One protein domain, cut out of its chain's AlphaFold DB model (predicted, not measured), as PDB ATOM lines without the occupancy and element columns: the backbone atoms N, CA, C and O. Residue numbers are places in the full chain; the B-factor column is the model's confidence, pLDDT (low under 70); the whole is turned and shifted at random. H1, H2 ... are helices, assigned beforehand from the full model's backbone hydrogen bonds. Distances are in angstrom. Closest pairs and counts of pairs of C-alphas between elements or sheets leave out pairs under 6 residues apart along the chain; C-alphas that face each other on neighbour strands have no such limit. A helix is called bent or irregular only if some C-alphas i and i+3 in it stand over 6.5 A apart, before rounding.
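What this domain is: This is residues 4 to 145 of the 147 residues of an uncharacterized protein of Moorea sp. SIO3I6 (UniProt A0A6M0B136). H4 and H5 form a long helical hairpin; the first arm of bent H1 packs on both near the H2-H3 end. The all-helix printed part has 142 residues with five named helices, H1 to H5. It is only just compact, close to loose: radius of gyration of the C-alphas 16.9 A, spans 57 by 30 by 26 A.

How they stand to each other: H4, residues 72 to 109, touches H5, residues 112 to 140, as a hairpin, closest C-alphas Ile 89 and Ile 125, 5.3 A. H1, residues 4 to 31, one helix by hydrogen bonds, is bent, C-alphas 19 and 22 being 6.8 A apart; its arm H1a, residues 4 to 19, touches H5. In H5 every O i to N i+4 pair is within hydrogen-bond range.

Where its parts are: H4 runs 52.4 A from C-alpha 72 at (55.483, 13.601, -29.865), H5 42.3 A to C-alpha 140 at (49.546, 16.437, -23.106). H2 is residues 53 to 60, H3 63 to 69.

The domain as a whole: Link H1 to H2 is long; residues 4 and 21 to 43 have pLDDT under 70.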
ATOM      1  N   ILE A   4      61.802  18.631 -32.310       61.06
ATOM      2  CA  ILE A   4      62.305  19.760 -31.520       61.06
ATOM      3  C   ILE A   4      61.729  21.092 -32.028       61.06
ATOM      4  O   ILE A   4      61.498  22.006 -31.241       61.06
ATOM      5  N   SER A   5      61.420  21.194 -33.326       70.88
ATOM      6  CA  SER A   5      60.863  22.412 -33.929       70.88
ATOM      7  C   SER A   5      59.377  22.641 -33.621       70.88
ATOM      8  O   SER A   5      58.897  23.764 -33.756       70.88
ATOM      9  N   LEU A   6      58.651  21.610 -33.164       80.44
ATOM     10  CA  LEU A   6      57.200  21.668 -32.936       80.44
ATOM     11  C   LEU A   6      56.824  21.996 -31.491       80.44
ATOM     12  O   LEU A   6      55.797  22.625 -31.246       80.44
ATOM     13  N   ILE A   7      57.671  21.630 -30.528       81.62
ATOM     14  CA  ILE A   7      57.445  21.911 -29.101       81.62
ATOM     15  C   ILE A   7      57.211  23.408 -28.834       81.62
ATOM     16  O   ILE A   7      56.256  23.729 -28.125       81.62
ATOM     17  N   PRO A   8      57.967  24.349 -29.437       86.31
ATOM     18  CA  PRO A   8      57.692  25.774 -29.274       86.31
ATOM     19  C   PRO A   8      56.285  26.194 -29.724       86.31
ATOM     20  O   PRO A   8      55.710  27.106 -29.131       86.31
ATOM     21  N   VAL A   9      55.717  25.549 -30.749       87.25
ATOM     22  CA  VAL A   9      54.351  25.829 -31.232       87.25
ATOM     23  C   VAL A   9      53.324  25.390 -30.191       87.25
ATOM     24  O   VAL A   9      52.459  26.181 -29.814       87.25
ATOM     25  N   ILE A  10      53.468  24.170 -29.667       89.00
ATOM     26  CA  ILE A  10      52.584  23.616 -28.632       89.00
ATOM     27  C   ILE A  10      52.632  24.474 -27.361       89.00
ATOM     28  O   ILE A  10      51.589  24.849 -26.820       89.00
ATOM     29  N   VAL A  11      53.832  24.855 -26.914       89.25
ATOM     30  CA  VAL A  11      54.032  25.714 -25.737       89.25
ATOM     31  C   VAL A  11      53.364  27.073 -25.931       89.25
ATOM     32  O   VAL A  11      52.602  27.511 -25.067       89.25
ATOM     33  N   LYS A  12      53.589  27.732 -27.076       89.81
ATOM     34  CA  LYS A  12      52.959  29.026 -27.391       89.81
ATOM     35  C   LYS A  12      51.436  28.933 -27.400       89.81
ATOM     36  O   LYS A  12      50.778  29.798 -26.829       89.81
ATOM     37  N   ALA A  13      50.878  27.886 -28.001       88.81
ATOM     38  CA  ALA A  13      49.437  27.665 -28.031       88.81
ATOM     39  C   ALA A  13      48.857  27.402 -26.631       88.81
ATOM     40  O   ALA A  13      47.792  27.908 -26.294       88.81
ATOM     41  N   THR A  14      49.588  26.680 -25.780       88.62
ATOM     42  CA  THR A  14      49.168  26.407 -24.397       88.62
ATOM     43  C   THR A  14      49.154  27.689 -23.562       88.62
ATOM     44  O   THR A  14      48.182  27.969 -22.864       88.62
ATOM     45  N   LYS A  15      50.186  28.532 -23.703       89.19
ATOM     46  CA  LYS A  15      50.212  29.878 -23.106       89.19
ATOM     47  C   LYS A  15      49.057  30.743 -23.583       89.19
ATOM     48  O   LYS A  15      48.454  31.446 -22.781       89.19
ATOM     49  N   PHE A  16      48.760  30.692 -24.878       87.38
ATOM     50  CA  PHE A  16      47.641  31.417 -25.461       87.38
ATOM     51  C   PHE A  16      46.306  30.994 -24.828       87.38
ATOM     52  O   PHE A  16      45.518  31.856 -24.442       87.38
ATOM     53  N   VAL A  17      46.086  29.690 -24.624       86.38
ATOM     54  CA  VAL A  17      44.886  29.186 -23.936       86.38
ATOM     55  C   VAL A  17      44.805  29.680 -22.486       86.38
ATOM     56  O   VAL A  17      43.763  30.200 -22.093       86.38
ATOM     57  N   PHE A  18      45.893  29.588 -21.712       84.69
ATOM     58  CA  PHE A  18      45.896  30.028 -20.309       84.69
ATOM     59  C   PHE A  18      45.757  31.544 -20.125       84.69
ATOM     60  O   PHE A  18      45.150  31.989 -19.156       84.69
ATOM     61  N   ASN A  19      46.337  32.353 -21.011       80.81
ATOM     62  CA  ASN A  19      46.435  33.798 -20.788       80.81
ATOM     63  C   ASN A  19      45.312  34.602 -21.442       80.81
ATOM     64  O   ASN A  19      44.886  35.614 -20.880       80.81
ATOM     65  N   GLU A  20      44.884  34.184 -22.633       71.50
ATOM     66  CA  GLU A  20      44.066  35.005 -23.528       71.50
ATOM     67  C   GLU A  20      42.662  34.419 -23.693       71.50
ATOM     68  O   GLU A  20      41.663  35.102 -23.478       71.50
ATOM     69  N   VAL A  21      42.570  33.123 -23.999       68.31
ATOM     70  CA  VAL A  21      41.294  32.483 -24.350       68.31
ATOM     71  C   VAL A  21      40.295  32.480 -23.189       68.31
ATOM     72  O   VAL A  21      39.130  32.804 -23.410       68.31
ATOM     73  N   GLY A  22      40.721  32.162 -21.961       61.41
ATOM     74  CA  GLY A  22      39.812  32.111 -20.802       61.41
ATOM     75  C   GLY A  22      39.184  33.462 -20.456       61.41
ATOM     76  O   GLY A  22      37.962  33.584 -20.342       61.41
ATOM     77  N   LYS A  23      40.000  34.524 -20.444       68.50
ATOM     78  CA  LYS A  23      39.523  35.902 -20.231       68.50
ATOM     79  C   LYS A  23      38.508  36.323 -21.291       68.50
ATOM     80  O   LYS A  23      37.547  37.026 -20.986       68.50
ATOM     81  N   TRP A  24      38.716  35.904 -22.535       65.00
ATOM     82  CA  TRP A  24      37.863  36.310 -23.647       65.00
ATOM     83  C   TRP A  24      36.560  35.528 -23.715       65.00
ATOM     84  O   TRP A  24      35.518  36.131 -23.951       65.00
ATOM     85  N   LEU A  25      36.587  34.218 -23.459       58.56
ATOM     86  CA  LEU A  25      35.367  33.413 -23.401       58.56
ATOM     87  C   LEU A  25      34.417  33.932 -22.320       58.56
ATOM     88  O   LEU A  25      33.226  34.076 -22.591       58.56
ATOM     89  N   GLN A  26      34.944  34.311 -21.151       62.56
ATOM     90  CA  GLN A  26      34.136  34.924 -20.098       62.56
ATOM     91  C   GLN A  26      33.534  36.270 -20.529       62.56
ATOM     92  O   GLN A  26      32.337  36.483 -20.326       62.56
ATOM     93  N   GLN A  27      34.318  37.157 -21.158       62.38
ATOM     94  CA  GLN A  27      33.851  38.468 -21.646       62.38
ATOM     95  C   GLN A  27      32.798  38.358 -22.758       62.38
ATOM     96  O   GLN A  27      31.853  39.145 -22.809       62.38
ATOM     97  N   VAL A  28      32.947  37.374 -23.643       56.81
ATOM     98  CA  VAL A  28      32.008  37.107 -24.736       56.81
ATOM     99  C   VAL A  28      30.715  36.474 -24.208       56.81
ATOM    100  O   VAL A  28      29.630  36.902 -24.596       56.81
ATOM    101  N   GLN A  29      30.798  35.516 -23.278       55.72
ATOM    102  CA  GLN A  29      29.623  34.877 -22.667       55.72
ATOM    103  C   GLN A  29      28.790  35.836 -21.811       55.72
ATOM    104  O   GLN A  29      27.566  35.744 -21.817       55.72
ATOM    105  N   THR A  30      29.414  36.793 -21.112       58.97
ATOM    106  CA  THR A  30      28.649  37.813 -20.366       58.97
ATOM    107  C   THR A  30      27.852  38.738 -21.286       58.97
ATOM    108  O   THR A  30      26.833  39.278 -20.863       58.97
ATOM    109  N   ARG A  31      28.295  38.923 -22.534       58.03
ATOM    110  CA  ARG A  31      27.645  39.805 -23.519       58.03
ATOM    111  C   ARG A  31      26.656  39.079 -24.422       58.03
ATOM    112  O   ARG A  31      25.709  39.694 -24.900       58.03
ATOM    113  N   SER A  32      26.861  37.786 -24.648       52.59
ATOM    114  CA  SER A  32      26.007  36.975 -25.503       52.59
ATOM    115  C   SER A  32      25.420  35.820 -24.701       52.59
ATOM    116  O   SER A  32      26.015  34.751 -24.578       52.59
ATOM    117  N   SER A  33      24.216  36.030 -24.163       51.75
ATOM    118  CA  SER A  33      23.476  35.041 -23.364       51.75
ATOM    119  C   SER A  33      23.133  33.744 -24.119       51.75
ATOM    120  O   SER A  33      22.602  32.819 -23.516       51.75
ATOM    121  N   ASN A  34      23.434  33.665 -25.423       52.53
ATOM    122  CA  ASN A  34      23.048  32.571 -26.316       52.53
ATOM    123  C   ASN A  34      24.229  31.737 -26.848       52.53
ATOM    124  O   ASN A  34      24.006  30.818 -27.636       52.53
ATOM    125  N   ILE A  35      25.479  32.025 -26.458       54.62
ATOM    126  CA  ILE A  35      26.638  31.250 -26.932       54.62
ATOM    127  C   ILE A  35      26.921  30.110 -25.951       54.62
ATOM    128  O   ILE A  35      27.725  30.236 -25.025       54.62
ATOM    129  N   THR A  36      26.273  28.969 -26.180       53.53
ATOM    130  CA  THR A  36      26.664  27.702 -25.553       53.53
ATOM    131  C   THR A  36      27.886  27.159 -26.297       53.53
ATOM    132  O   THR A  36      27.776  26.873 -27.492       53.53
ATOM    133  N   PRO A  37      29.061  27.025 -25.655       55.38
ATOM    134  CA  PRO A  37      30.201  26.387 -26.295       55.38
ATOM    135  C   PRO A  37      29.841  24.931 -26.617       55.38
ATOM    136  O   PRO A  37      29.487  24.159 -25.727       55.38
ATOM    137  N   GLU A  38      29.892  24.569 -27.899       56.03
ATOM    138  CA  GLU A  38      29.715  23.185 -28.348       56.03
ATOM    139  C   GLU A  38      30.843  22.322 -27.758       56.03
ATOM    140  O   GLU A  38      32.020  22.659 -27.891       56.03
ATOM    141  N   SER A  39      30.495  21.216 -27.093       55.47
ATOM    142  CA  SER A  39      31.472  20.245 -26.585       55.47
ATOM    143  C   SER A  39      32.262  19.620 -27.736       55.47
ATOM    144  O   SER A  39      31.689  19.227 -28.750       55.47
ATOM    145  N   SER A  40      33.582  19.495 -27.581       57.78
ATOM    146  CA  SER A  40      34.416  18.817 -28.578       57.78
ATOM    147  C   SER A  40      34.293  17.298 -28.459       57.78
ATOM    148  O   SER A  40      34.464  16.758 -27.369       57.78
ATOM    149  N   GLU A  41      34.118  16.599 -29.583       60.97
ATOM    150  CA  GLU A  41      34.192  15.126 -29.654       60.97
ATOM    151  C   GLU A  41      35.566  14.569 -29.236       60.97
ATOM    152  O   GLU A  41      35.690  13.394 -28.909       60.97
ATOM    153  N   LEU A  42      36.604  15.413 -29.220       64.31
ATOM    154  CA  LEU A  42      37.964  15.048 -28.820       64.31
ATOM    155  C   LEU A  42      38.249  15.238 -27.320       64.31
ATOM    156  O   LEU A  42      39.403  15.114 -26.908       64.31
ATOM    157  N   ALA A  43      37.239  15.577 -26.515       67.06
ATOM    158  CA  ALA A  43      37.419  15.829 -25.091       67.06
ATOM    159  C   ALA A  43      37.950  14.585 -24.360       67.06
ATOM    160  O   ALA A  43      37.443  13.473 -24.522       67.06
ATOM    161  N   LEU A  44      38.970  14.787 -23.524       75.00
ATOM    162  CA  LEU A  44      39.447  13.743 -22.622       75.00
ATOM    163  C   LEU A  44      38.370  13.390 -21.580       75.00
ATOM    164  O   LEU A  44      37.568  14.253 -21.209       75.00
ATOM    165  N   PRO A  45      38.369  12.146 -21.062       76.88
ATOM    166  CA  PRO A  45      37.437  11.745 -20.015       76.88
ATOM    167  C   PRO A  45      37.614  12.617 -18.763       76.88
ATOM    168  O   PRO A  45      38.710  13.099 -18.472       76.88
ATOM    169  N   GLU A  46      36.533  12.836 -18.008       72.31
ATOM    170  CA  GLU A  46      36.518  13.834 -16.925       72.31
ATOM    171  C   GLU A  46      37.552  13.587 -15.821       72.31
ATOM    172  O   GLU A  46      38.011  14.542 -15.196       72.31
ATOM    173  N   ASN A  47      37.935  12.326 -15.621       77.38
ATOM    174  CA  ASN A  47      38.917  11.862 -14.645       77.38
ATOM    175  C   ASN A  47      40.379  12.015 -15.099       77.38
ATOM    176  O   ASN A  47      41.286  11.676 -14.336       77.38
ATOM    177  N   ALA A  48      40.631  12.484 -16.324       81.12
ATOM    178  CA  ALA A  48      41.987  12.721 -16.790       81.12
ATOM    179  C   ALA A  48      42.670  13.828 -15.959       81.12
ATOM    180  O   ALA A  48      42.025  14.810 -15.578       81.12
ATOM    181  N   PRO A  49      43.980  13.689 -15.677       85.31
ATOM    182  CA  PRO A  49      44.717  14.642 -14.858       85.31
ATOM    183  C   PRO A  49      44.629  16.055 -15.437       85.31
ATOM    184  O   PRO A  49      44.809  16.254 -16.637       85.31
ATOM    185  N   LEU A  50      44.358  17.033 -14.572       87.62
ATOM    186  CA  LEU A  50      44.288  18.443 -14.942       87.62
ATOM    187  C   LEU A  50      45.699  19.035 -15.043       87.62
ATOM    188  O   LEU A  50      46.548  18.761 -14.198       87.62
ATOM    189  N   LEU A  51      45.926  19.851 -16.066       88.12
ATOM    190  CA  LEU A  51      47.084  20.701 -16.269       88.12
ATOM    191  C   LEU A  51      46.675  22.144 -15.960       88.12
ATOM    192  O   LEU A  51      45.975  22.783 -16.750       88.12
ATOM    193  N   THR A  52      47.114  22.643 -14.807       88.38
ATOM    194  CA  THR A  52      46.907  24.041 -14.403       88.38
ATOM    195  C   THR A  52      47.985  24.950 -14.984       88.38
ATOM    196  O   THR A  52      49.074  24.495 -15.357       88.38
ATOM    197  N   GLN A  53      47.726  26.259 -15.003       87.12
ATOM    198  CA  GLN A  53      48.709  27.245 -15.466       87.12
ATOM    199  C   GLN A  53      50.027  27.167 -14.669       87.12
ATOM    200  O   GLN A  53      51.115  27.254 -15.242       87.12
ATOM    201  N   GLN A  54      49.945  26.948 -13.353       86.81
ATOM    202  CA  GLN A  54      51.115  26.811 -12.478       86.81
ATOM    203  C   GLN A  54      51.916  25.543 -12.789       86.81
ATOM    204  O   GLN A  54      53.139  25.597 -12.915       86.81
ATOM    205  N   GLN A  55      51.238  24.405 -12.961       88.31
ATOM    206  CA  GLN A  55      51.894  23.149 -13.337       88.31
ATOM    207  C   GLN A  55      52.575  23.264 -14.701       88.31
ATOM    208  O   GLN A  55      53.684  22.764 -14.884       88.31
ATOM    209  N   PHE A  56      51.937  23.952 -15.647       89.38
ATOM    210  CA  PHE A  56      52.523  24.206 -16.953       89.38
ATOM    211  C   PHE A  56      53.773  25.092 -16.872       89.38
ATOM    212  O   PHE A  56      54.771  24.777 -17.516       89.38
ATOM    213  N   ALA A  57      53.775  26.139 -16.042       87.56
ATOM    214  CA  ALA A  57      54.958  26.978 -15.835       87.56
ATOM    215  C   ALA A  57      56.152  26.181 -15.273       87.56
ATOM    216  O   ALA A  57      57.288  26.373 -15.706       87.56
ATOM    217  N   VAL A  58      55.897  25.238 -14.358       88.94
ATOM    218  CA  VAL A  58      56.929  24.330 -13.825       88.94
ATOM    219  C   VAL A  58      57.458  23.381 -14.905       88.94
ATOM    220  O   VAL A  58      58.664  23.142 -14.968       88.94
ATOM    221  N   LEU A  59      56.583  22.854 -15.771       87.94
ATOM    222  CA  LEU A  59      56.991  22.008 -16.899       87.94
ATOM    223  C   LEU A  59      57.828  22.786 -17.914       87.94
ATOM    224  O   LEU A  59      58.858  22.290 -18.355       87.94
ATOM    225  N   GLU A  60      57.423  24.006 -18.262       86.69
ATOM    226  CA  GLU A  60      58.167  24.846 -19.202       86.69
ATOM    227  C   GLU A  60      59.580  25.168 -18.696       86.69
ATOM    228  O   GLU A  60      60.531  25.159 -19.480       86.69
ATOM    229  N   ALA A  61      59.741  25.391 -17.389       88.19
ATOM    230  CA  ALA A  61      61.044  25.635 -16.777       88.19
ATOM    231  C   ALA A  61      61.996  24.420 -16.840       88.19
ATOM    232  O   ALA A  61      63.192  24.572 -16.596       88.19
ATOM    233  N   ASN A  62      61.494  23.223 -17.176       88.56
ATOM    234  CA  ASN A  62      62.283  22.000 -17.299       88.56
ATOM    235  C   ASN A  62      62.042  21.304 -18.661       88.56
ATOM    236  O   ASN A  62      61.157  20.448 -18.780       88.56
ATOM    237  N   PRO A  63      62.860  21.607 -19.691       82.00
ATOM    238  CA  PRO A  63      62.675  21.095 -21.052       82.00
ATOM    239  C   PRO A  63      62.619  19.567 -21.157       82.00
ATOM    240  O   PRO A  63      61.856  19.030 -21.958       82.00
ATOM    241  N   SER A  64      63.398  18.853 -20.338       84.69
ATOM    242  CA  SER A  64      63.416  17.388 -20.323       84.69
ATOM    243  C   SER A  64      62.081  16.812 -19.848       84.69
ATOM    244  O   SER A  64      61.574  15.862 -20.440       84.69
ATOM    245  N   HIS A  65      61.479  17.410 -18.817       84.81
ATOM    246  CA  HIS A  65      60.160  17.003 -18.332       84.81
ATOM    247  C   HIS A  65      59.051  17.389 -19.311       84.81
ATOM    248  O   HIS A  65      58.148  16.593 -19.549       84.81
ATOM    249  N   LEU A  66      59.131  18.572 -19.926       84.69
ATOM    250  CA  LEU A  66      58.170  18.996 -20.944       84.69
ATOM    251  C   LEU A  66      58.132  18.021 -22.130       84.69
ATOM    252  O   LEU A  66      57.055  17.597 -22.544       84.69
ATOM    253  N   MET A  67      59.303  17.622 -22.637       83.44
ATOM    254  CA  MET A  67      59.415  16.631 -23.713       83.44
ATOM    255  C   MET A  67      58.833  15.272 -23.329       83.44
ATOM    256  O   MET A  67      58.245  14.611 -24.176       83.44
ATOM    257  N   ALA A  68      58.980  14.859 -22.067       85.25
ATOM    258  CA  ALA A  68      58.455  13.585 -21.586       85.25
ATOM    259  C   ALA A  68      56.921  13.572 -21.450       85.25
ATOM    260  O   ALA A  68      56.312  12.509 -21.527       85.25
ATOM    261  N   VAL A  69      56.295  14.733 -21.232       86.88
ATOM    262  CA  VAL A  69      54.832  14.848 -21.084       86.88
ATOM    263  C   VAL A  69      54.135  15.040 -22.434       86.88
ATOM    264  O   VAL A  69      52.992  14.621 -22.595       86.88
ATOM    265  N   ILE A  70      54.799  15.663 -23.409       87.62
ATOM    266  CA  ILE A  70      54.242  15.868 -24.748       87.62
ATOM    267  C   ILE A  70      54.268  14.553 -25.532       87.62
ATOM    268  O   ILE A  70      55.329  13.993 -25.808       87.62
ATOM    269  N   ASN A  71      53.100  14.101 -25.989       87.00
ATOM    270  CA  ASN A  71      53.018  13.042 -26.982       87.00
ATOM    271  C   ASN A  71      53.540  13.567 -28.328       87.00
ATOM    272  O   ASN A  71      52.877  14.332 -29.031       87.00
ATOM    273  N   VAL A  72      54.751  13.141 -28.681       84.38
ATOM    274  CA  VAL A  72      55.483  13.601 -29.865       84.38
ATOM    275  C   VAL A  72      54.765  13.277 -31.177       84.38
ATOM    276  O   VAL A  72      54.822  14.076 -32.112       84.38
ATOM    277  N   GLU A  73      54.103  12.127 -31.277       84.88
ATOM    278  CA  GLU A  73      53.401  11.729 -32.502       84.88
ATOM    279  C   GLU A  73      52.159  12.589 -32.722       84.88
ATOM    280  O   GLU A  73      51.968  13.136 -33.808       84.88
ATOM    281  N   LEU A  74      51.373  12.810 -31.667       86.38
ATOM    282  CA  LEU A  74      50.222  13.711 -31.721       86.38
ATOM    283  C   LEU A  74      50.650  15.159 -31.954       86.38
ATOM    284  O   LEU A  74      50.024  15.859 -32.745       86.38
ATOM    285  N   ALA A  75      51.746  15.604 -31.336       85.44
ATOM    286  CA  ALA A  75      52.298  16.930 -31.589       85.44
ATOM    287  C   ALA A  75      52.691  17.104 -33.065       85.44
ATOM    288  O   ALA A  75      52.414  18.152 -33.641       85.44
ATOM    289  N   LYS A  76      53.270  16.084 -33.712       85.75
ATOM    290  CA  LYS A  76      53.567  16.115 -35.156       85.75
ATOM    291  C   LYS A  76      52.317  16.231 -36.012       85.75
ATOM    292  O   LYS A  76      52.291  17.060 -36.919       85.75
ATOM    293  N   THR A  77      51.309  15.416 -35.727       86.62
ATOM    294  CA  THR A  77      50.067  15.386 -36.505       86.62
ATOM    295  C   THR A  77      49.277  16.683 -36.343       86.62
ATOM    296  O   THR A  77      48.776  17.230 -37.323       86.62
ATOM    297  N   ASN A  78      49.228  17.224 -35.123       88.25
ATOM    298  CA  ASN A  78      48.323  18.316 -34.775       88.25
ATOM    299  C   ASN A  78      48.979  19.705 -34.826       88.25
ATOM    300  O   ASN A  78      48.258  20.698 -34.817       88.25
ATOM    301  N   ALA A  79      50.314  19.825 -34.883       88.19
ATOM    302  CA  ALA A  79      50.999  21.122 -34.777       88.19
ATOM    303  C   ALA A  79      50.534  22.159 -35.809       88.19
ATOM    304  O   ALA A  79      50.337  23.319 -35.449       88.19
ATOM    305  N   TYR A  80      50.321  21.755 -37.065       90.25
ATOM    306  CA  TYR A  80      49.823  22.665 -38.101       90.25
ATOM    307  C   TYR A  80      48.405  23.155 -37.809       90.25
ATOM    308  O   TYR A  80      48.112  24.336 -37.995       90.25
ATOM    309  N   GLU A  81      47.526  22.267 -37.339       93.06
ATOM    310  CA  GLU A  81      46.159  22.632 -36.969       93.06
ATOM    311  C   GLU A  81      46.166  23.565 -35.753       93.06
ATOM    312  O   GLU A  81      45.521  24.609 -35.782       93.06
ATOM    313  N   ILE A  82      46.967  23.254 -34.731       92.56
ATOM    314  CA  ILE A  82      47.155  24.081 -33.532       92.56
ATOM    315  C   ILE A  82      47.641  25.485 -33.909       92.56
ATOM    316  O   ILE A  82      47.055  26.479 -33.481       92.56
ATOM    317  N   GLU A  83      48.681  25.590 -34.742       92.50
ATOM    318  CA  GLU A  83      49.202  26.883 -35.193       92.50
ATOM    319  C   GLU A  83      48.159  27.660 -36.010       92.50
ATOM    320  O   GLU A  83      47.980  28.868 -35.824       92.50
ATOM    321  N   SER A  84      47.449  26.966 -36.901       94.06
ATOM    322  CA  SER A  84      46.391  27.547 -37.726       94.06
ATOM    323  C   SER A  84      45.236  28.075 -36.876       94.06
ATOM    324  O   SER A  84      44.786  29.200 -37.090       94.06
ATOM    325  N   LEU A  85      44.798  27.321 -35.866       93.81
ATOM    326  CA  LEU A  85      43.740  27.731 -34.944       93.81
ATOM    327  C   LEU A  85      44.136  28.974 -34.152       93.81
ATOM    328  O   LEU A  85      43.342  29.908 -34.080       93.81
ATOM    329  N   VAL A  86      45.365  29.042 -33.627       92.31
ATOM    330  CA  VAL A  86      45.859  30.247 -32.936       92.31
ATOM    331  C   VAL A  86      45.787  31.469 -33.857       92.31
ATOM    332  O   VAL A  86      45.232  32.499 -33.467       92.31
ATOM    333  N   LYS A  87      46.275  31.358 -35.101       93.88
ATOM    334  CA  LYS A  87      46.217  32.454 -36.085       93.88
ATOM    335  C   LYS A  87      44.779  32.865 -36.401       93.88
ATOM    336  O   LYS A  87      44.470  34.052 -36.424       93.88
ATOM    337  N   GLN A  88      43.891  31.898 -36.620       94.38
ATOM    338  CA  GLN A  88      42.486  32.165 -36.920       94.38
ATOM    339  C   GLN A  88      41.774  32.847 -35.749       94.38
ATOM    340  O   GLN A  88      41.058  33.820 -35.969       94.38
ATOM    341  N   ILE A  89      42.002  32.403 -34.507       91.44
ATOM    342  CA  ILE A  89      41.431  33.051 -33.316       91.44
ATOM    343  C   ILE A  89      41.910  34.505 -33.221       91.44
ATOM    344  O   ILE A  89      41.104  35.395 -32.971       91.44
ATOM    345  N   GLN A  90      43.194  34.774 -33.478       90.75
ATOM    346  CA  GLN A  90      43.728  36.141 -33.485       90.75
ATOM    347  C   GLN A  90      43.095  37.025 -34.572       90.75
ATOM    348  O   GLN A  90      42.823  38.198 -34.319       90.75
ATOM    349  N   ILE A  91      42.839  36.475 -35.764       94.31
ATOM    350  CA  ILE A  91      42.154  37.188 -36.853       94.31
ATOM    351  C   ILE A  91      40.718  37.522 -36.450       94.31
ATOM    352  O   ILE A  91      40.332  38.688 -36.497       94.31
ATOM    353  N   HIS A  92      39.952  36.528 -35.992       92.38
ATOM    354  CA  HIS A  92      38.582  36.750 -35.532       92.38
ATOM    355  C   HIS A  92      38.530  37.746 -34.373       92.38
ATOM    356  O   HIS A  92      37.633  38.582 -34.308       92.38
ATOM    357  N   ARG A  93      39.531  37.731 -33.483       88.31
ATOM    358  CA  ARG A  93      39.615  38.706 -32.394       88.31
ATOM    359  C   ARG A  93      39.809  40.127 -32.907       88.31
ATOM    360  O   ARG A  93      39.168  41.030 -32.382       88.31
ATOM    361  N   ARG A  94      40.666  40.329 -33.910       92.00
ATOM    362  CA  ARG A  94      40.847  41.645 -34.534       92.00
ATOM    363  C   ARG A  94      39.535  42.144 -35.138       92.00
ATOM    364  O   ARG A  94      39.097  43.228 -34.786       92.00
ATOM    365  N   ASN A  95      38.873  41.306 -35.934       92.25
ATOM    366  CA  ASN A  95      37.587  41.648 -36.545       92.25
ATOM    367  C   ASN A  95      36.518  41.970 -35.490       92.25
ATOM    368  O   ASN A  95      35.744  42.909 -35.655       92.25
ATOM    369  N   LEU A  96      36.476  41.202 -34.397       89.25
ATOM    370  CA  LEU A  96      35.563  41.448 -33.285       89.25
ATOM    371  C   LEU A  96      35.796  42.838 -32.680       89.25
ATOM    372  O   LEU A  96      34.832  43.568 -32.491       89.25
ATOM    373  N   VAL A  97      37.054  43.222 -32.432       89.19
ATOM    374  CA  VAL A  97      37.392  44.566 -31.926       89.19
ATOM    375  C   VAL A  97      36.943  45.654 -32.902       89.19
ATOM    376  O   VAL A  97      36.399  46.667 -32.465       89.19
ATOM    377  N   ASP A  98      37.122  45.444 -34.207       91.31
ATOM    378  CA  ASP A  98      36.695  46.403 -35.228       91.31
ATOM    379  C   ASP A  98      35.166  46.593 -35.206       91.31
ATOM    380  O   ASP A  98      34.676  47.726 -35.202       91.31
ATOM    381  N   PHE A  99      34.395  45.502 -35.103       90.00
ATOM    382  CA  PHE A  99      32.939  45.585 -34.970       90.00
ATOM    383  C   PHE A  99      32.492  46.211 -33.640       90.00
ATOM    384  O   PHE A  99      31.571  47.026 -33.644       90.00
ATOM    385  N   GLU A 100      33.130  45.867 -32.516       86.94
ATOM    386  CA  GLU A 100      32.831  46.438 -31.190       86.94
ATOM    387  C   GLU A 100      33.109  47.950 -31.152       86.94
ATOM    388  O   GLU A 100      32.342  48.722 -30.568       86.94
ATOM    389  N   THR A 101      34.187  48.385 -31.805       90.50
ATOM    390  CA  THR A 101      34.537  49.804 -31.936       90.50
ATOM    391  C   THR A 101      33.466  50.535 -32.738       90.50
ATOM    392  O   THR A 101      32.928  51.538 -32.274       90.50
ATOM    393  N   ALA A 102      33.067  49.982 -33.885       89.31
ATOM    394  CA  ALA A 102      32.030  50.572 -34.720       89.31
ATOM    395  C   ALA A 102      30.644  50.591 -34.039       89.31
ATOM    396  O   ALA A 102      29.907  51.565 -34.177       89.31
ATOM    397  N   GLU A 103      30.281  49.554 -33.272       87.62
ATOM    398  CA  GLU A 103      29.057  49.562 -32.453       87.62
ATOM    399  C   GLU A 103      29.104  50.666 -31.389       87.62
ATOM    400  O   GLU A 103      28.112  51.365 -31.176       87.62
ATOM    401  N   THR A 104      30.258  50.864 -30.749       88.50
ATOM    402  CA  THR A 104      30.437  51.913 -29.735       88.50
ATOM    403  C   THR A 104      30.314  53.311 -30.347       88.50
ATOM    404  O   THR A 104      29.639  54.169 -29.782       88.50
ATOM    405  N   GLU A 105      30.926  53.538 -31.511       91.38
ATOM    406  CA  GLU A 105      30.892  54.825 -32.218       91.38
ATOM    407  C   GLU A 105      29.495  55.178 -32.745       91.38
ATOM    408  O   GLU A 105      29.090  56.340 -32.708       91.38
ATOM    409  N   LEU A 106      28.741  54.184 -33.225       89.19
ATOM    410  CA  LEU A 106      27.413  54.392 -33.807       89.19
ATOM    411  C   LEU A 106      26.291  54.340 -32.763       89.19
ATOM    412  O   LEU A 106      25.221  54.913 -32.986       89.19
ATOM    413  N   ALA A 107      26.512  53.673 -31.628       87.69
ATOM    414  CA  ALA A 107      25.574  53.514 -30.522       87.69
ATOM    415  C   ALA A 107      24.158  53.125 -31.001       87.69
ATOM    416  O   ALA A 107      23.934  52.013 -31.487       87.69
ATOM    417  N   VAL A 108      23.188  54.040 -30.902       85.75
ATOM    418  CA  VAL A 108      21.783  53.813 -31.295       85.75
ATOM    419  C   VAL A 108      21.622  53.638 -32.812       85.75
ATOM    420  O   VAL A 108      20.684  52.982 -33.258       85.75
ATOM    421  N   LEU A 109      22.548  54.172 -33.611       90.81
ATOM    422  CA  LEU A 109      22.543  54.079 -35.073       90.81
ATOM    423  C   LEU A 109      23.248  52.820 -35.601       90.81
ATOM    424  O   LEU A 109      23.406  52.683 -36.813       90.81
ATOM    425  N   THR A 110      23.671  51.905 -34.721       87.31
ATOM    426  CA  THR A 110      24.423  50.703 -35.104       87.31
ATOM    427  C   THR A 110      23.647  49.844 -36.109       87.31
ATOM    428  O   THR A 110      22.588  49.296 -35.775       87.31
ATOM    429  N   PRO A 111      24.180  49.645 -37.327       91.12
ATOM    430  CA  PRO A 111      23.562  48.788 -38.320       91.12
ATOM    431  C   PRO A 111      23.458  47.325 -37.858       91.12
ATOM    432  O   PRO A 111      24.399  46.787 -37.267       91.12
ATOM    433  N   PRO A 112      22.390  46.596 -38.237       90.06
ATOM    434  CA  PRO A 112      22.219  45.187 -37.865       90.06
ATOM    435  C   PRO A 112      23.333  44.242 -38.340       90.06
ATOM    436  O   PRO A 112      23.443  43.122 -37.847       90.06
ATOM    437  N   HIS A 113      24.126  44.621 -39.348       91.31
ATOM    438  CA  HIS A 113      25.251  43.798 -39.802       91.31
ATOM    439  C   HIS A 113      26.449  43.852 -38.842       91.31
ATOM    440  O   HIS A 113      27.181  42.872 -38.776       91.31
ATOM    441  N   ILE A 114      26.614  44.934 -38.070       89.56
ATOM    442  CA  ILE A 114      27.685  45.056 -37.070       89.56
ATOM    443  C   ILE A 114      27.406  44.118 -35.900       89.56
ATOM    444  O   ILE A 114      28.248  43.294 -35.570       89.56
ATOM    445  N   LYS A 115      26.181  44.145 -35.359       86.00
ATOM    446  CA  LYS A 115      25.759  43.238 -34.276       86.00
ATOM    447  C   LYS A 115      25.908  41.766 -34.663       86.00
ATOM    448  O   LYS A 115      26.499  40.984 -33.928       86.00
ATOM    449  N   ARG A 116      25.463  41.409 -35.874       88.81
ATOM    450  CA  ARG A 116      25.667  40.060 -36.429       88.81
ATOM    451  C   ARG A 116      27.146  39.724 -36.635       88.81
ATOM    452  O   ARG A 116      27.523  38.567 -36.490       88.81
ATOM    453  N   GLY A 117      27.974  40.712 -36.979       88.81
ATOM    454  CA  GLY A 117      29.427  40.574 -37.049       88.81
ATOM    455  C   GLY A 117      30.021  40.200 -35.694       88.81
ATOM    456  O   GLY A 117      30.697  39.183 -35.597       88.81
ATOM    457  N   ILE A 118      29.682  40.945 -34.638       87.50
ATOM    458  CA  ILE A 118      30.108  40.668 -33.255       87.50
ATOM    459  C   ILE A 118      29.741  39.236 -32.853       87.50
ATOM    460  O   ILE A 118      30.614  38.468 -32.452       87.50
ATOM    461  N   GLU A 119      28.474  38.848 -33.016       85.81
ATOM    462  CA  GLU A 119      27.991  37.501 -32.678       85.81
ATOM    463  C   GLU A 119      28.722  36.403 -33.462       85.81
ATOM    464  O   GLU A 119      29.103  35.368 -32.901       85.81
ATOM    465  N   ARG A 120      28.953  36.629 -34.760       90.06
ATOM    466  CA  ARG A 120      29.659  35.683 -35.627       90.06
ATOM    467  C   ARG A 120      31.109  35.508 -35.197       90.06
ATOM    468  O   ARG A 120      31.538  34.374 -34.996       90.06
ATOM    469  N   GLU A 121      31.861  36.595 -35.053       89.44
ATOM    470  CA  GLU A 121      33.278  36.523 -34.687       89.44
ATOM    471  C   GLU A 121      33.452  35.917 -33.284       89.44
ATOM    472  O   GLU A 121      34.309  35.056 -33.084       89.44
ATOM    473  N   ALA A 122      32.579  36.272 -32.335       85.94
ATOM    474  CA  ALA A 122      32.511  35.659 -31.009       85.94
ATOM    475  C   ALA A 122      32.289  34.136 -31.067       85.94
ATOM    476  O   ALA A 122      32.986  33.369 -30.396       85.94
ATOM    477  N   THR A 123      31.347  33.689 -31.899       85.50
ATOM    478  CA  THR A 123      31.054  32.264 -32.095       85.50
ATOM    479  C   THR A 123      32.251  31.527 -32.692       85.50
ATOM    480  O   THR A 123      32.631  30.462 -32.203       85.50
ATOM    481  N   GLU A 124      32.892  32.102 -33.712       89.62
ATOM    482  CA  GLU A 124      34.069  31.509 -34.352       89.62
ATOM    483  C   GLU A 124      35.261  31.400 -33.393       89.62
ATOM    484  O   GLU A 124      35.936  30.367 -33.370       89.62
ATOM    485  N   ILE A 125      35.497  32.422 -32.561       87.69
ATOM    486  CA  ILE A 125      36.507  32.378 -31.492       87.69
ATOM    487  C   ILE A 125      36.197  31.237 -30.528       87.69
ATOM    488  O   ILE A 125      37.096  30.459 -30.209       87.69
ATOM    489  N   SER A 126      34.941  31.111 -30.089       84.44
ATOM    490  CA  SER A 126      34.528  30.081 -29.136       84.44
ATOM    491  C   SER A 126      34.763  28.671 -29.678       84.44
ATOM    492  O   SER A 126      35.501  27.888 -29.075       84.44
ATOM    493  N   LYS A 127      34.250  28.372 -30.878       87.38
ATOM    494  CA  LYS A 127      34.405  27.058 -31.524       87.38
ATOM    495  C   LYS A 127      35.873  26.683 -31.722       87.38
ATOM    496  O   LYS A 127      36.296  25.577 -31.377       87.38
ATOM    497  N   LYS A 128      36.679  27.615 -32.238       90.94
ATOM    498  CA  LYS A 128      38.107  27.375 -32.483       90.94
ATOM    499  C   LYS A 128      38.903  27.236 -31.191       90.94
ATOM    500  O   LYS A 128      39.815  26.419 -31.139       90.94
ATOM    501  N   SER A 129      38.541  27.978 -30.148       87.88
ATOM    502  CA  SER A 129      39.159  27.871 -28.823       87.88
ATOM    503  C   SER A 129      38.910  26.507 -28.188       87.88
ATOM    504  O   SER A 129      39.845  25.886 -27.687       87.88
ATOM    505  N   VAL A 130      37.676  26.000 -28.275       86.75
ATOM    506  CA  VAL A 130      37.331  24.649 -27.813       86.75
ATOM    507  C   VAL A 130      38.131  23.592 -28.577       86.75
ATOM    508  O   VAL A 130      38.723  22.703 -27.963       86.75
ATOM    509  N   ARG A 131      38.220  23.710 -29.908       90.62
ATOM    510  CA  ARG A 131      39.011  22.791 -30.738       90.62
ATOM    511  C   ARG A 131      40.501  22.837 -30.393       90.62
ATOM    512  O   ARG A 131      41.115  21.788 -30.221       90.62
ATOM    513  N   LEU A 132      41.069  24.036 -30.266       91.62
ATOM    514  CA  LEU A 132      42.470  24.239 -29.897       91.62
ATOM    515  C   LEU A 132      42.776  23.587 -28.550       91.62
ATOM    516  O   LEU A 132      43.766  22.870 -28.419       91.62
ATOM    517  N   LYS A 133      41.900  23.806 -27.567       89.00
ATOM    518  CA  LYS A 133      42.021  23.202 -26.247       89.00
ATOM    519  C   LYS A 133      42.022  21.679 -26.337       89.00
ATOM    520  O   LYS A 133      42.944  21.064 -25.822       89.00
ATOM    521  N   ALA A 134      41.057  21.082 -27.035       89.44
ATOM    522  CA  ALA A 134      40.963  19.629 -27.161       89.44
ATOM    523  C   ALA A 134      42.218  19.010 -27.807       89.44
ATOM    524  O   ALA A 134      42.725  17.996 -27.334       89.44
ATOM    525  N   LEU A 135      42.780  19.650 -28.841       91.50
ATOM    526  CA  LEU A 135      44.032  19.189 -29.456       91.50
ATOM    527  C   LEU A 135      45.210  19.251 -28.481       91.50
ATOM    528  O   LEU A 135      46.019  18.326 -28.437       91.50
ATOM    529  N   LEU A 136      45.316  20.323 -27.696       91.44
ATOM    530  CA  LEU A 136      46.365  20.446 -26.687       91.44
ATOM    531  C   LEU A 136      46.179  19.417 -25.567       91.44
ATOM    532  O   LEU A 136      47.152  18.787 -25.162       91.44
ATOM    533  N   GLU A 137      44.946  19.186 -25.118       91.50
ATOM    534  CA  GLU A 137      44.630  18.162 -24.122       91.50
ATOM    535  C   GLU A 137      45.091  16.774 -24.577       91.50
ATOM    536  O   GLU A 137      45.756  16.062 -23.825       91.50
ATOM    537  N   GLN A 138      44.839  16.421 -25.840       90.00
ATOM    538  CA  GLN A 138      45.345  15.184 -26.435       90.00
ATOM    539  C   GLN A 138      46.873  15.125 -26.475       90.00
ATOM    540  O   GLN A 138      47.455  14.093 -26.142       90.00
ATOM    541  N   VAL A 139      47.531  16.225 -26.853       90.69
ATOM    542  CA  VAL A 139      48.998  16.293 -26.922       90.69
ATOM    543  C   VAL A 139      49.635  16.097 -25.545       90.69
ATOM    544  O   VAL A 139      50.662  15.429 -25.453       90.69
ATOM    545  N   TYR A 140      49.039  16.624 -24.473       89.12
ATOM    546  CA  TYR A 140      49.546  16.437 -23.106       89.12
ATOM    547  C   TYR A 140      49.005  15.186 -22.400       89.12
ATOM    548  O   TYR A 140      49.490  14.850 -21.318       89.12
ATOM    549  N   GLY A 141      47.971  14.537 -22.944       87.12
ATOM    550  CA  GLY A 141      47.215  13.492 -22.245       87.12
ATOM    551  C   GLY A 141      46.581  13.983 -20.935       87.12
ATOM    552  O   GLY A 141      46.410  13.207 -19.996       87.12
ATOM    553  N   ARG A 142      46.299  15.287 -20.839       88.31
ATOM    554  CA  ARG A 142      45.829  15.981 -19.632       88.31
ATOM    555  C   ARG A 142      44.728  16.955 -19.998       88.31
ATOM    556  O   ARG A 142      44.829  17.617 -21.025       88.31
ATOM    557  N   ARG A 143      43.716  17.097 -19.144       87.38
ATOM    558  CA  ARG A 143      42.733  18.178 -19.296       87.38
ATOM    559  C   ARG A 143      43.419  19.508 -19.045       87.38
ATOM    560  O   ARG A 143      44.282  19.583 -18.182       87.38
ATOM    561  N   ILE A 144      43.036  20.560 -19.748       85.56
ATOM    562  CA  ILE A 144      43.581  21.899 -19.522       85.56
ATOM    563  C   ILE A 144      42.570  22.681 -18.691       85.56
ATOM    564  O   ILE A 144      41.364  22.634 -18.946       85.56
ATOM    565  N   GLU A 145      43.044  23.372 -17.664       83.19
ATOM    566  CA  GLU A 145      42.199  24.242 -16.850       83.19
ATOM    567  C   GLU A 145      41.566  25.347 -17.710       83.19
ATOM    568  O   GLU A 145      42.220  25.935 -18.573       83.19
TER     569      GLU A 145